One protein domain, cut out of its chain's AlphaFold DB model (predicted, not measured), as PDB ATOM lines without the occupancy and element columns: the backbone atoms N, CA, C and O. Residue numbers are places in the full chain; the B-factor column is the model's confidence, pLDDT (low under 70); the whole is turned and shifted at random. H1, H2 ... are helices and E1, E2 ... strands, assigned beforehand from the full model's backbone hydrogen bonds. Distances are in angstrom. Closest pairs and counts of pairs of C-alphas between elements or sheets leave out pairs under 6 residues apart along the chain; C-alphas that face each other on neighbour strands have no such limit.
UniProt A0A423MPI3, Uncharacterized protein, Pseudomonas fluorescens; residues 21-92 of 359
ATOM      1  N   ARG A  21      -3.606 -28.516  18.276       89.94
ATOM      2  CA  ARG A  21      -4.683 -28.230  17.322       89.94
ATOM      3  C   ARG A  21      -4.770 -26.744  16.954       89.94
ATOM      4  O   ARG A  21      -4.859 -26.429  15.774       89.94
ATOM      5  N   THR A  22      -4.723 -25.849  17.939       87.31
ATOM      6  CA  THR A  22      -4.755 -24.393  17.732       87.31
ATOM      7  C   THR A  22      -3.452 -23.906  17.099       87.31
ATOM      8  O   THR A  22      -3.488 -23.138  16.143       87.31
ATOM      9  N   GLY A  23      -2.303 -24.429  17.543       89.12
ATOM     10  CA  GLY A  23      -1.008 -24.144  16.918       89.12
ATOM     11  C   GLY A  23      -0.965 -24.555  15.441       89.12
ATOM     12  O   GLY A  23      -0.539 -23.772  14.597       89.12
ATOM     13  N   GLY A  24      -1.492 -25.739  15.104       90.62
ATOM     14  CA  GLY A  24      -1.630 -26.197  13.717       90.62
ATOM     15  C   GLY A  24      -2.565 -25.319  12.875       90.62
ATOM     16  O   GLY A  24      -2.267 -25.051  11.716       90.62
ATOM     17  N   GLN A  25      -3.655 -24.807  13.458       90.62
ATOM     18  CA  GLN A  25      -4.551 -23.860  12.783       90.62
ATOM     19  C   GLN A  25      -3.868 -22.518  12.488       90.62
ATOM     20  O   GLN A  25      -4.027 -21.993  11.390       90.62
ATOM     21  N   ILE A  26      -3.083 -21.985  13.431       88.81
ATOM     22  CA  ILE A  26      -2.315 -20.743  13.245       88.81
ATOM     23  C   ILE A  26      -1.251 -20.921  12.158       88.81
ATOM     24  O   ILE A  26      -1.083 -20.046  11.312       88.81
ATOM     25  N   ILE A  27      -0.550 -22.058  12.155       90.19
ATOM     26  CA  ILE A  27       0.427 -22.391  11.113       90.19
ATOM     27  C   ILE A  27      -0.249 -22.424   9.742       90.19
ATOM     28  O   ILE A  27       0.211 -21.733   8.837       90.19
ATOM     29  N   ASN A  28      -1.348 -23.171   9.602       88.94
ATOM     30  CA  ASN A  28      -2.070 -23.267   8.335       88.94
ATOM     31  C   ASN A  28      -2.567 -21.890   7.868       88.94
ATOM     32  O   ASN A  28      -2.312 -21.523   6.732       88.94
ATOM     33  N   ALA A  29      -3.154 -21.081   8.755       84.44
ATOM     34  CA  ALA A  29      -3.620 -19.734   8.414       84.44
ATOM     35  C   ALA A  29      -2.483 -18.789   7.983       84.44
ATOM     36  O   ALA A  29      -2.659 -17.985   7.072       84.44
ATOM     37  N   ASN A  30      -1.305 -18.886   8.610       85.88
ATOM     38  CA  ASN A  30      -0.133 -18.106   8.212       85.88
ATOM     39  C   ASN A  30       0.411 -18.539   6.844       85.88
ATOM     40  O   ASN A  30       0.891 -17.690   6.092       85.88
ATOM     41  N   PHE A  31       0.349 -19.835   6.521       84.75
ATOM     42  CA  PHE A  31       0.695 -20.341   5.191       84.75
ATOM     43  C   PHE A  31      -0.356 -19.951   4.142       84.75
ATOM     44  O   PHE A  31       0.026 -19.504   3.067       84.75
ATOM     45  N   ASP A  32      -1.647 -19.971   4.478       80.25
ATOM     46  CA  ASP A  32      -2.717 -19.477   3.603       80.25
ATOM     47  C   ASP A  32      -2.574 -17.963   3.329       80.25
ATOM     48  O   ASP A  32      -2.753 -17.502   2.200       80.25
ATOM     49  N   GLU A  33      -2.209 -17.162   4.342       79.75
ATOM     50  CA  GLU A  33      -1.914 -15.732   4.171       79.75
ATOM     51  C   GLU A  33      -0.641 -15.514   3.337       79.75
ATOM     52  O   GLU A  33      -0.595 -14.605   2.505       79.75
ATOM     53  N   LEU A  34       0.395 -16.340   3.527       76.06
ATOM     54  CA  LEU A  34       1.605 -16.313   2.701       76.06
ATOM     55  C   LEU A  34       1.272 -16.599   1.230       76.06
ATOM     56  O   LEU A  34       1.740 -15.866   0.357       76.06
ATOM     57  N   ASP A  35       0.403 -17.575   0.974       72.00
ATOM     58  CA  ASP A  35      -0.064 -17.921  -0.366       72.00
ATOM     59  C   ASP A  35      -0.903 -16.790  -0.988       72.00
ATOM     60  O   ASP A  35      -0.694 -16.449  -2.153       72.00
ATOM     61  N   GLN A  36      -1.765 -16.104  -0.224       67.44
ATOM     62  CA  GLN A  36      -2.517 -14.930  -0.707       67.44
ATOM     63  C   GLN A  36      -1.668 -13.665  -0.910       67.44
ATOM     64  O   GLN A  36      -1.991 -12.824  -1.754       67.44
ATOM     65  N   ARG A  37      -0.562 -13.512  -0.172       65.94
ATOM     66  CA  ARG A  37       0.426 -12.437  -0.384       65.94
ATOM     67  C   ARG A  37       1.234 -12.622  -1.663       65.94
ATOM     68  O   ARG A  37       1.997 -11.721  -2.030       65.94
ATOM     69  N   THR A  38       1.029 -13.728  -2.373       62.38
ATOM     70  CA  THR A  38       1.533 -13.947  -3.724       62.38
ATOM     71  C   THR A  38       0.776 -13.049  -4.720       62.38
ATOM     72  O   THR A  38      -0.061 -13.486  -5.501       62.38
ATOM     73  N   LEU A  39       1.153 -11.762  -4.703       63.12
ATOM     74  CA  LEU A  39       0.967 -10.726  -5.726       63.12
ATOM     75  C   LEU A  39      -0.473 -10.167  -5.880       63.12
ATOM     76  O   LEU A  39      -1.444 -10.891  -6.052       63.12
ATOM     77  N   ASN A  40      -0.601  -8.830  -5.883       77.62
ATOM     78  CA  ASN A  40      -1.777  -8.106  -6.404       77.62
ATOM     79  C   ASN A  40      -2.167  -8.689  -7.781       77.62
ATOM     80  O   ASN A  40      -1.269  -9.058  -8.536       77.62
ATOM     81  N   SER A  41      -3.455  -8.749  -8.143       82.50
ATOM     82  CA  SER A  41      -3.906  -9.329  -9.425       82.50
ATOM     83  C   SER A  41      -3.180  -8.753 -10.653       82.50
ATOM     84  O   SER A  41      -2.882  -9.487 -11.590       82.50
ATOM     85  N   ASN A  42      -2.781  -7.478 -10.627       86.25
ATOM     86  CA  ASN A  42      -1.951  -6.860 -11.670       86.25
ATOM     87  C   ASN A  42      -0.535  -7.447 -11.733       86.25
ATOM     88  O   ASN A  42       0.049  -7.591 -12.804       86.25
ATOM     89  N   LEU A  43       0.030  -7.772 -10.575       86.62
ATOM     90  CA  LEU A  43       1.371  -8.316 -10.443       86.62
ATOM     91  C   LEU A  43       1.393  -9.825 -10.754       86.62
ATOM     92  O   LEU A  43       2.360 -10.288 -11.351       86.62
ATOM     93  N   GLN A  44       0.305 -10.557 -10.474       85.94
ATOM     94  CA  GLN A  44       0.073 -11.912 -11.005       85.94
ATOM     95  C   GLN A  44      -0.038 -11.896 -12.533       85.94
ATOM     96  O   GLN A  44       0.622 -12.682 -13.211       85.94
ATOM     97  N   ALA A  45      -0.816 -10.964 -13.088       89.06
ATOM     98  CA  ALA A  45      -0.966 -10.822 -14.531       89.06
ATOM     99  C   ALA A  45       0.346 -10.429 -15.227       89.06
ATOM    100  O   ALA A  45       0.613 -10.920 -16.317       89.06
ATOM    101  N   LEU A  46       1.193  -9.608 -14.594       90.25
ATOM    102  CA  LEU A  46       2.542  -9.310 -15.085       90.25
ATOM    103  C   LEU A  46       3.469 -10.534 -14.991       90.25
ATOM    104  O   LEU A  46       4.193 -10.813 -15.944       90.25
ATOM    105  N   ALA A  47       3.431 -11.270 -13.874       88.31
ATOM    106  CA  ALA A  47       4.232 -12.481 -13.667       88.31
ATOM    107  C   ALA A  47       3.849 -13.625 -14.625       88.31
ATOM    108  O   ALA A  47       4.695 -14.450 -14.960       88.31
ATOM    109  N   GLY A  48       2.596 -13.660 -15.090       88.69
ATOM    110  CA  GLY A  48       2.106 -14.621 -16.081       88.69
ATOM    111  C   GLY A  48       2.528 -14.328 -17.527       88.69
ATOM    112  O   GLY A  48       2.304 -15.165 -18.403       88.69
ATOM    113  N   LEU A  49       3.135 -13.171 -17.814       92.38
ATOM    114  CA  LEU A  49       3.631 -12.859 -19.155       92.38
ATOM    115  C   LEU A  49       4.968 -13.560 -19.423       92.38
ATOM    116  O   LEU A  49       5.909 -13.473 -18.640       92.38
ATOM    117  N   SER A  50       5.092 -14.191 -20.592       92.69
ATOM    118  CA  SER A  50       6.373 -14.727 -21.063       92.69
ATOM    119  C   SER A  50       7.256 -13.600 -21.605       92.69
ATOM    120  O   SER A  50       6.853 -12.875 -22.517       92.69
ATOM    121  N   GLY A  51       8.466 -13.445 -21.065       89.44
ATOM    122  CA  GLY A  51       9.421 -12.439 -21.530       89.44
ATOM    123  C   GLY A  51       9.780 -12.622 -23.010       89.44
ATOM    124  O   GLY A  51      10.230 -13.688 -23.424       89.44
ATOM    125  N   GLN A  52       9.613 -11.567 -23.810       92.19
ATOM    126  CA  GLN A  52       9.967 -11.532 -25.233       92.19
ATOM    127  C   GLN A  52      10.728 -10.243 -25.555       92.19
ATOM    128  O   GLN A  52      10.396  -9.168 -25.051       92.19
ATOM    129  N   ALA A  53      11.726 -10.330 -26.438       93.00
ATOM    130  CA  ALA A  53      12.449  -9.155 -26.916       93.00
ATOM    131  C   ALA A  53      11.502  -8.177 -27.632       93.00
ATOM    132  O   ALA A  53      10.592  -8.589 -28.352       93.00
ATOM    133  N   ASN A  54      11.752  -6.871 -27.482       93.56
ATOM    134  CA  ASN A  54      10.981  -5.806 -28.138       93.56
ATOM    135  C   ASN A  54       9.473  -5.835 -27.812       93.56
ATOM    136  O   ASN A  54       8.648  -5.473 -28.654       93.56
ATOM    137  N   ARG A  55       9.103  -6.263 -26.598       95.12
ATOM    138  CA  ARG A  55       7.733  -6.199 -26.076       95.12
ATOM    139  C   ARG A  55       7.650  -5.317 -24.836       95.12
ATOM    140  O   ARG A  55       8.612  -5.229 -24.079       95.12
ATOM    141  N   VAL A  56       6.488  -4.708 -24.618       94.75
ATOM    142  CA  VAL A  56       6.166  -3.982 -23.383       94.75
ATOM    143  C   VAL A  56       4.828  -4.482 -22.820       94.75
ATOM    144  O   VAL A  56       3.875  -4.627 -23.591       94.75
ATOM    145  N   PRO A  57       4.736  -4.786 -21.515       94.94
ATOM    146  CA  PRO A  57       3.464  -5.081 -20.864       94.94
ATOM    147  C   PRO A  57       2.525  -3.871 -20.872       94.94
ATOM    148  O   PRO A  57       2.953  -2.751 -20.600       94.94
ATOM    149  N   TYR A  58       1.240  -4.096 -21.133       94.19
ATOM    150  CA  TYR A  58       0.189  -3.086 -20.999       94.19
ATOM    151  C   TYR A  58      -1.096  -3.722 -20.464       94.19
ATOM    152  O   TYR A  58      -1.329  -4.918 -20.646       94.19
ATOM    153  N   PHE A  59      -1.929  -2.930 -19.795       94.50
ATOM    154  CA  PHE A  59      -3.208  -3.402 -19.269       94.50
ATOM    155  C   PHE A  59      -4.240  -3.553 -20.388       94.50
ATOM    156  O   PHE A  59      -4.435  -2.639 -21.188       94.50
ATOM    157  N   ILE A  60      -4.933  -4.690 -20.399       94.19
ATOM    158  CA  ILE A  60      -6.098  -4.952 -21.265       94.19
ATOM    159  C   ILE A  60      -7.409  -5.033 -20.467       94.19
ATOM    160  O   ILE A  60      -8.480  -5.187 -21.046       94.19
ATOM    161  N   GLY A  61      -7.330  -4.924 -19.140       89.88
ATOM    162  CA  GLY A  61      -8.452  -4.951 -18.208       89.88
ATOM    163  C   GLY A  61      -7.959  -4.914 -16.759       89.88
ATOM    164  O   GLY A  61      -6.754  -4.956 -16.506       89.88
ATOM    165  N   SER A  62      -8.882  -4.836 -15.795       85.25
ATOM    166  CA  SER A  62      -8.532  -4.929 -14.369       85.25
ATOM    167  C   SER A  62      -7.931  -6.305 -14.071       85.25
ATOM    168  O   SER A  62      -8.570  -7.317 -14.352       85.25
ATOM    169  N   GLY A  63      -6.703  -6.358 -13.549       85.94
ATOM    170  CA  GLY A  63      -6.008  -7.622 -13.291       85.94
ATOM    171  C   GLY A  63      -5.618  -8.412 -14.547       85.94
ATOM    172  O   GLY A  63      -5.390  -9.610 -14.441       85.94
ATOM    173  N   ALA A  64      -5.553  -7.779 -15.727       90.75
ATOM    174  CA  ALA A  64      -5.180  -8.439 -16.979       90.75
ATOM    175  C   ALA A  64      -4.177  -7.598 -17.780       90.75
ATOM    176  O   ALA A  64      -4.440  -6.436 -18.106       90.75
ATOM    177  N   LEU A  65      -3.036  -8.196 -18.135       95.25
ATOM    178  CA  LEU A  65      -2.024  -7.589 -19.000       95.25
ATOM    179  C   LEU A  65      -1.807  -8.421 -20.265       95.25
ATOM    180  O   LEU A  65      -2.020  -9.630 -20.283       95.25
ATOM    181  N   SER A  66      -1.343  -7.752 -21.313       95.62
ATOM    182  CA  SER A  66      -0.845  -8.365 -22.543       95.62
ATOM    183  C   SER A  66       0.475  -7.706 -22.955       95.62
ATOM    184  O   SER A  66       0.897  -6.709 -22.366       95.62
ATOM    185  N   LEU A  67       1.148  -8.269 -23.958       95.81
ATOM    186  CA  LEU A  67       2.378  -7.720 -24.526       95.81
ATOM    187  C   LEU A  67       2.086  -6.986 -25.834       95.81
ATOM    188  O   LEU A  67       1.608  -7.580 -26.799       95.81
ATOM    189  N   ALA A  68       2.448  -5.706 -25.893       95.19
ATOM    190  CA  ALA A  68       2.454  -4.935 -27.130       95.19
ATOM    191  C   ALA A  68       3.827  -5.015 -27.817       95.19
ATOM    192  O   ALA A  68       4.863  -5.137 -27.161       95.19
ATOM    193  N   THR A  69       3.858  -4.926 -29.152       96.69
ATOM    194  CA  THR A  69       5.105  -4.724 -29.911       96.69
ATOM    195  C   THR A  69       5.687  -3.351 -29.600       96.69
ATOM    196  O   THR A  69       5.050  -2.342 -29.886       96.69
ATOM    197  N   LEU A  70       6.925  -3.299 -29.113       95.94
ATOM    198  CA  LEU A  70       7.688  -2.063 -29.009       95.94
ATOM    199  C   LEU A  70       8.703  -2.007 -30.154       95.94
ATOM    200  O   LEU A  70       9.767  -2.626 -30.092       95.94
ATOM    201  N   THR A  71       8.355  -1.300 -31.229       95.94
ATOM    202  CA  THR A  71       9.188  -1.192 -32.439       95.94
ATOM    203  C   THR A  71      10.518  -0.484 -32.156       95.94
ATOM    204  O   THR A  71      10.680   0.175 -31.129       95.94
ATOM    205  N   ALA A  72      11.487  -0.605 -33.071       94.50
ATOM    206  CA  ALA A  72      12.751   0.130 -32.965       94.50
ATOM    207  C   ALA A  72      12.518   1.651 -32.884       94.50
ATOM    208  O   ALA A  72      13.051   2.294 -31.983       94.50
ATOM    209  N   LEU A  73      11.635   2.180 -33.742       94.50
ATOM    210  CA  LEU A  73      11.199   3.578 -33.712       94.50
ATOM    211  C   LEU A  73      10.555   3.952 -32.366       94.50
ATOM    212  O   LEU A  73      10.882   4.982 -31.788       94.50
ATOM    213  N   GLY A  74       9.680   3.094 -31.828       94.94
ATOM    214  CA  GLY A  74       9.035   3.319 -30.531       94.94
ATOM    215  C   GLY A  74      10.032   3.392 -29.374       94.94
ATOM    216  O   GLY A  74       9.899   4.248 -28.506       94.94
ATOM    217  N   ARG A  75      11.080   2.555 -29.382       94.50
ATOM    218  CA  ARG A  75      12.164   2.642 -28.388       94.50
ATOM    219  C   ARG A  75      12.945   3.943 -28.501       94.50
ATOM    220  O   ARG A  75      13.252   4.536 -27.476       94.50
ATOM    221  N   GLN A  76      13.244   4.387 -29.722       95.75
ATOM    222  CA  GLN A  76      13.921   5.664 -29.947       95.75
ATOM    223  C   GLN A  76      13.073   6.840 -29.439       95.75
ATOM    224  O   GLN A  76      13.606   7.710 -28.762       95.75
ATOM    225  N   LEU A  77      11.758   6.835 -29.693       94.44
ATOM    226  CA  LEU A  77      10.838   7.886 -29.241       94.44
ATOM    227  C   LEU A  77      10.671   7.944 -27.717       94.44
ATOM    228  O   LEU A  77      10.614   9.034 -27.162       94.44
ATOM    229  N   ILE A  78      10.602   6.801 -27.030       94.06
ATOM    230  CA  ILE A  78      10.504   6.767 -25.558       94.06
ATOM    231  C   ILE A  78      11.825   7.196 -24.901       94.06
ATOM    232  O   ILE A  78      11.822   7.691 -23.778       94.06
ATOM    233  N   ALA A  79      12.951   7.023 -25.597       94.81
ATOM    234  CA  ALA A  79      14.280   7.361 -25.098       94.81
ATOM    235  C   ALA A  79      14.689   8.831 -25.315       94.81
ATOM    236  O   ALA A  79      15.803   9.191 -24.935       94.81
ATOM    237  N   ILE A  80      13.846   9.672 -25.930       95.62
ATOM    238  CA  ILE A  80      14.215  11.068 -26.205       95.62
ATOM    239  C   ILE A  80      14.399  11.869 -24.914       95.62
ATOM    240  O   ILE A  80      13.647  11.732 -23.950       95.62
ATOM    241  N   THR A  81      15.377  12.764 -24.933       94.31
ATOM    242  CA  THR A  81      15.708  13.684 -23.836       94.31
ATOM    243  C   THR A  81      15.507  15.143 -24.230       94.31
ATOM    244  O   THR A  81      15.340  16.003 -23.365       94.31
ATOM    245  N   GLN A  82      15.473  15.430 -25.537       91.44
ATOM    246  CA  GLN A  82      15.218  16.761 -26.074       91.44
ATOM    247  C   GLN A  82      14.210  16.728 -27.231       91.44
ATOM    248  O   GLN A  82      14.221  15.797 -28.040       91.44
ATOM    249  N   PRO A  83      13.395  17.786 -27.410       85.31
ATOM    250  CA  PRO A  83      12.443  17.864 -28.520       85.31
ATOM    251  C   PRO A  83      13.079  17.719 -29.916       85.31
ATOM    252  O   PRO A  83      12.426  17.240 -30.841       85.31
ATOM    253  N   GLY A  84      14.344  18.125 -30.091       86.88
ATOM    254  CA  GLY A  84      15.066  18.002 -31.365       86.88
ATOM    255  C   GLY A  84      15.339  16.557 -31.786       86.88
ATOM    256  O   GLY A  84      15.253  16.239 -32.970       86.88
ATOM    257  N   GLU A  85      15.584  15.667 -30.825       92.00
ATOM    258  CA  GLU A  85      15.833  14.244 -31.079       92.00
ATOM    259  C   GLU A  85      14.583  13.567 -31.640       92.00
ATOM    260  O   GLU A  85      14.659  12.860 -32.643       92.00
ATOM    261  N   GLY A  86      13.415  13.863 -31.057       92.88
ATOM    262  CA  GLY A  86      12.132  13.351 -31.539       92.88
ATOM    263  C   GLY A  86      11.846  13.751 -32.989       92.88
ATOM    264  O   GLY A  86      11.427  12.914 -33.784       92.88
ATOM    265  N   ARG A  87      12.137  15.003 -33.370       93.62
ATOM    266  CA  ARG A  87      11.970  15.466 -34.761       93.62
ATOM    267  C   ARG A  87      12.894  14.736 -35.734       93.62
ATOM    268  O   ARG A  87      12.434  14.334 -36.798       93.62
ATOM    269  N   ASN A  88      14.154  14.517 -35.351       91.06
ATOM    270  CA  ASN A  88      15.113  13.770 -36.166       91.06
ATOM    271  C   ASN A  88      14.684  12.306 -36.345       91.06
ATOM    272  O   ASN A  88      14.728  11.786 -37.456       91.06
ATOM    273  N   ILE A  89      14.222  11.661 -35.268       93.75
ATOM    274  CA  ILE A  89      13.721  10.279 -35.283       93.75
ATOM    275  C   ILE A  89      12.503  10.134 -36.212       93.75
ATOM    276  O   ILE A  89      12.385   9.142 -36.926       93.75
ATOM    277  N   LEU A  90      11.613  11.130 -36.227       93.06
ATOM    278  CA  LEU A  90      10.431  11.165 -37.095       93.06
ATOM    279  C   LEU A  90      10.728  11.636 -38.531       93.06
ATOM    280  O   LEU A  90       9.816  11.654 -39.356       93.06
ATOM    281  N   GLY A  91      11.968  12.029 -38.839       92.44
ATOM    282  CA  GLY A  91      12.351  12.543 -40.157       92.44
ATOM    283  C   GLY A  91      11.718  13.894 -40.508       92.44
ATOM    284  O   GLY A  91      11.530  14.197 -41.685       92.44
ATOM    285  N   LEU A  92      11.355  14.703 -39.507       92.38
ATOM    286  CA  LEU A  92      10.753  16.015 -39.732       92.38
ATOM    287  C   LEU A  92      11.815  17.029 -40.180       92.38
ATOM    288  O   LEU A  92      12.877  17.144 -39.570       92.38
TER     289      LEU A  92
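Overview. This is residues 21 to 92 of the 359 residues of an uncharacterized protein of Pseudomonas fluorescens (UniProt A0A423MPI3). Strung end to end are free H1, H2 packed on strand hairpin E1 and E2, and helical hairpin H3 and H4. The printed part has 72 residues, with four named helices and two antiparallel named strands, class mixed. It is extended, 74 by 21 by 21 A, radius of gyration of the C-alphas 21.2 A.

Along the chain. Find C-alpha 21 at (-4.683, -28.230, 17.322); H1 runs 22.5 A to residue 36. H2 spans residues 41 to 47, E1 55 to 61, E2 64 to 69, H3 72 to 78 and H4 83 to 89, ending at (13.721, 10.279, -35.283).

Arrangement. Find N 58 and O 66 of hairpin E1 and E2 2.9 A apart, within hydrogen-bond range; in H1, H2, H3 and H4 every O i to N i+4 pair is within that range too. C-alphas 45 and 64 are closest between H2 and E2, 5.4 A. H3 and H4 touch, closest at C-alphas 77 and 86, 6.1 A, shallow tilt 4 degrees, opposite ways.

Size, cuts and confidence. C-alphas 21 and 92 lie 73.8 A apart; pLDDT is under 70 at residues 36 to 39.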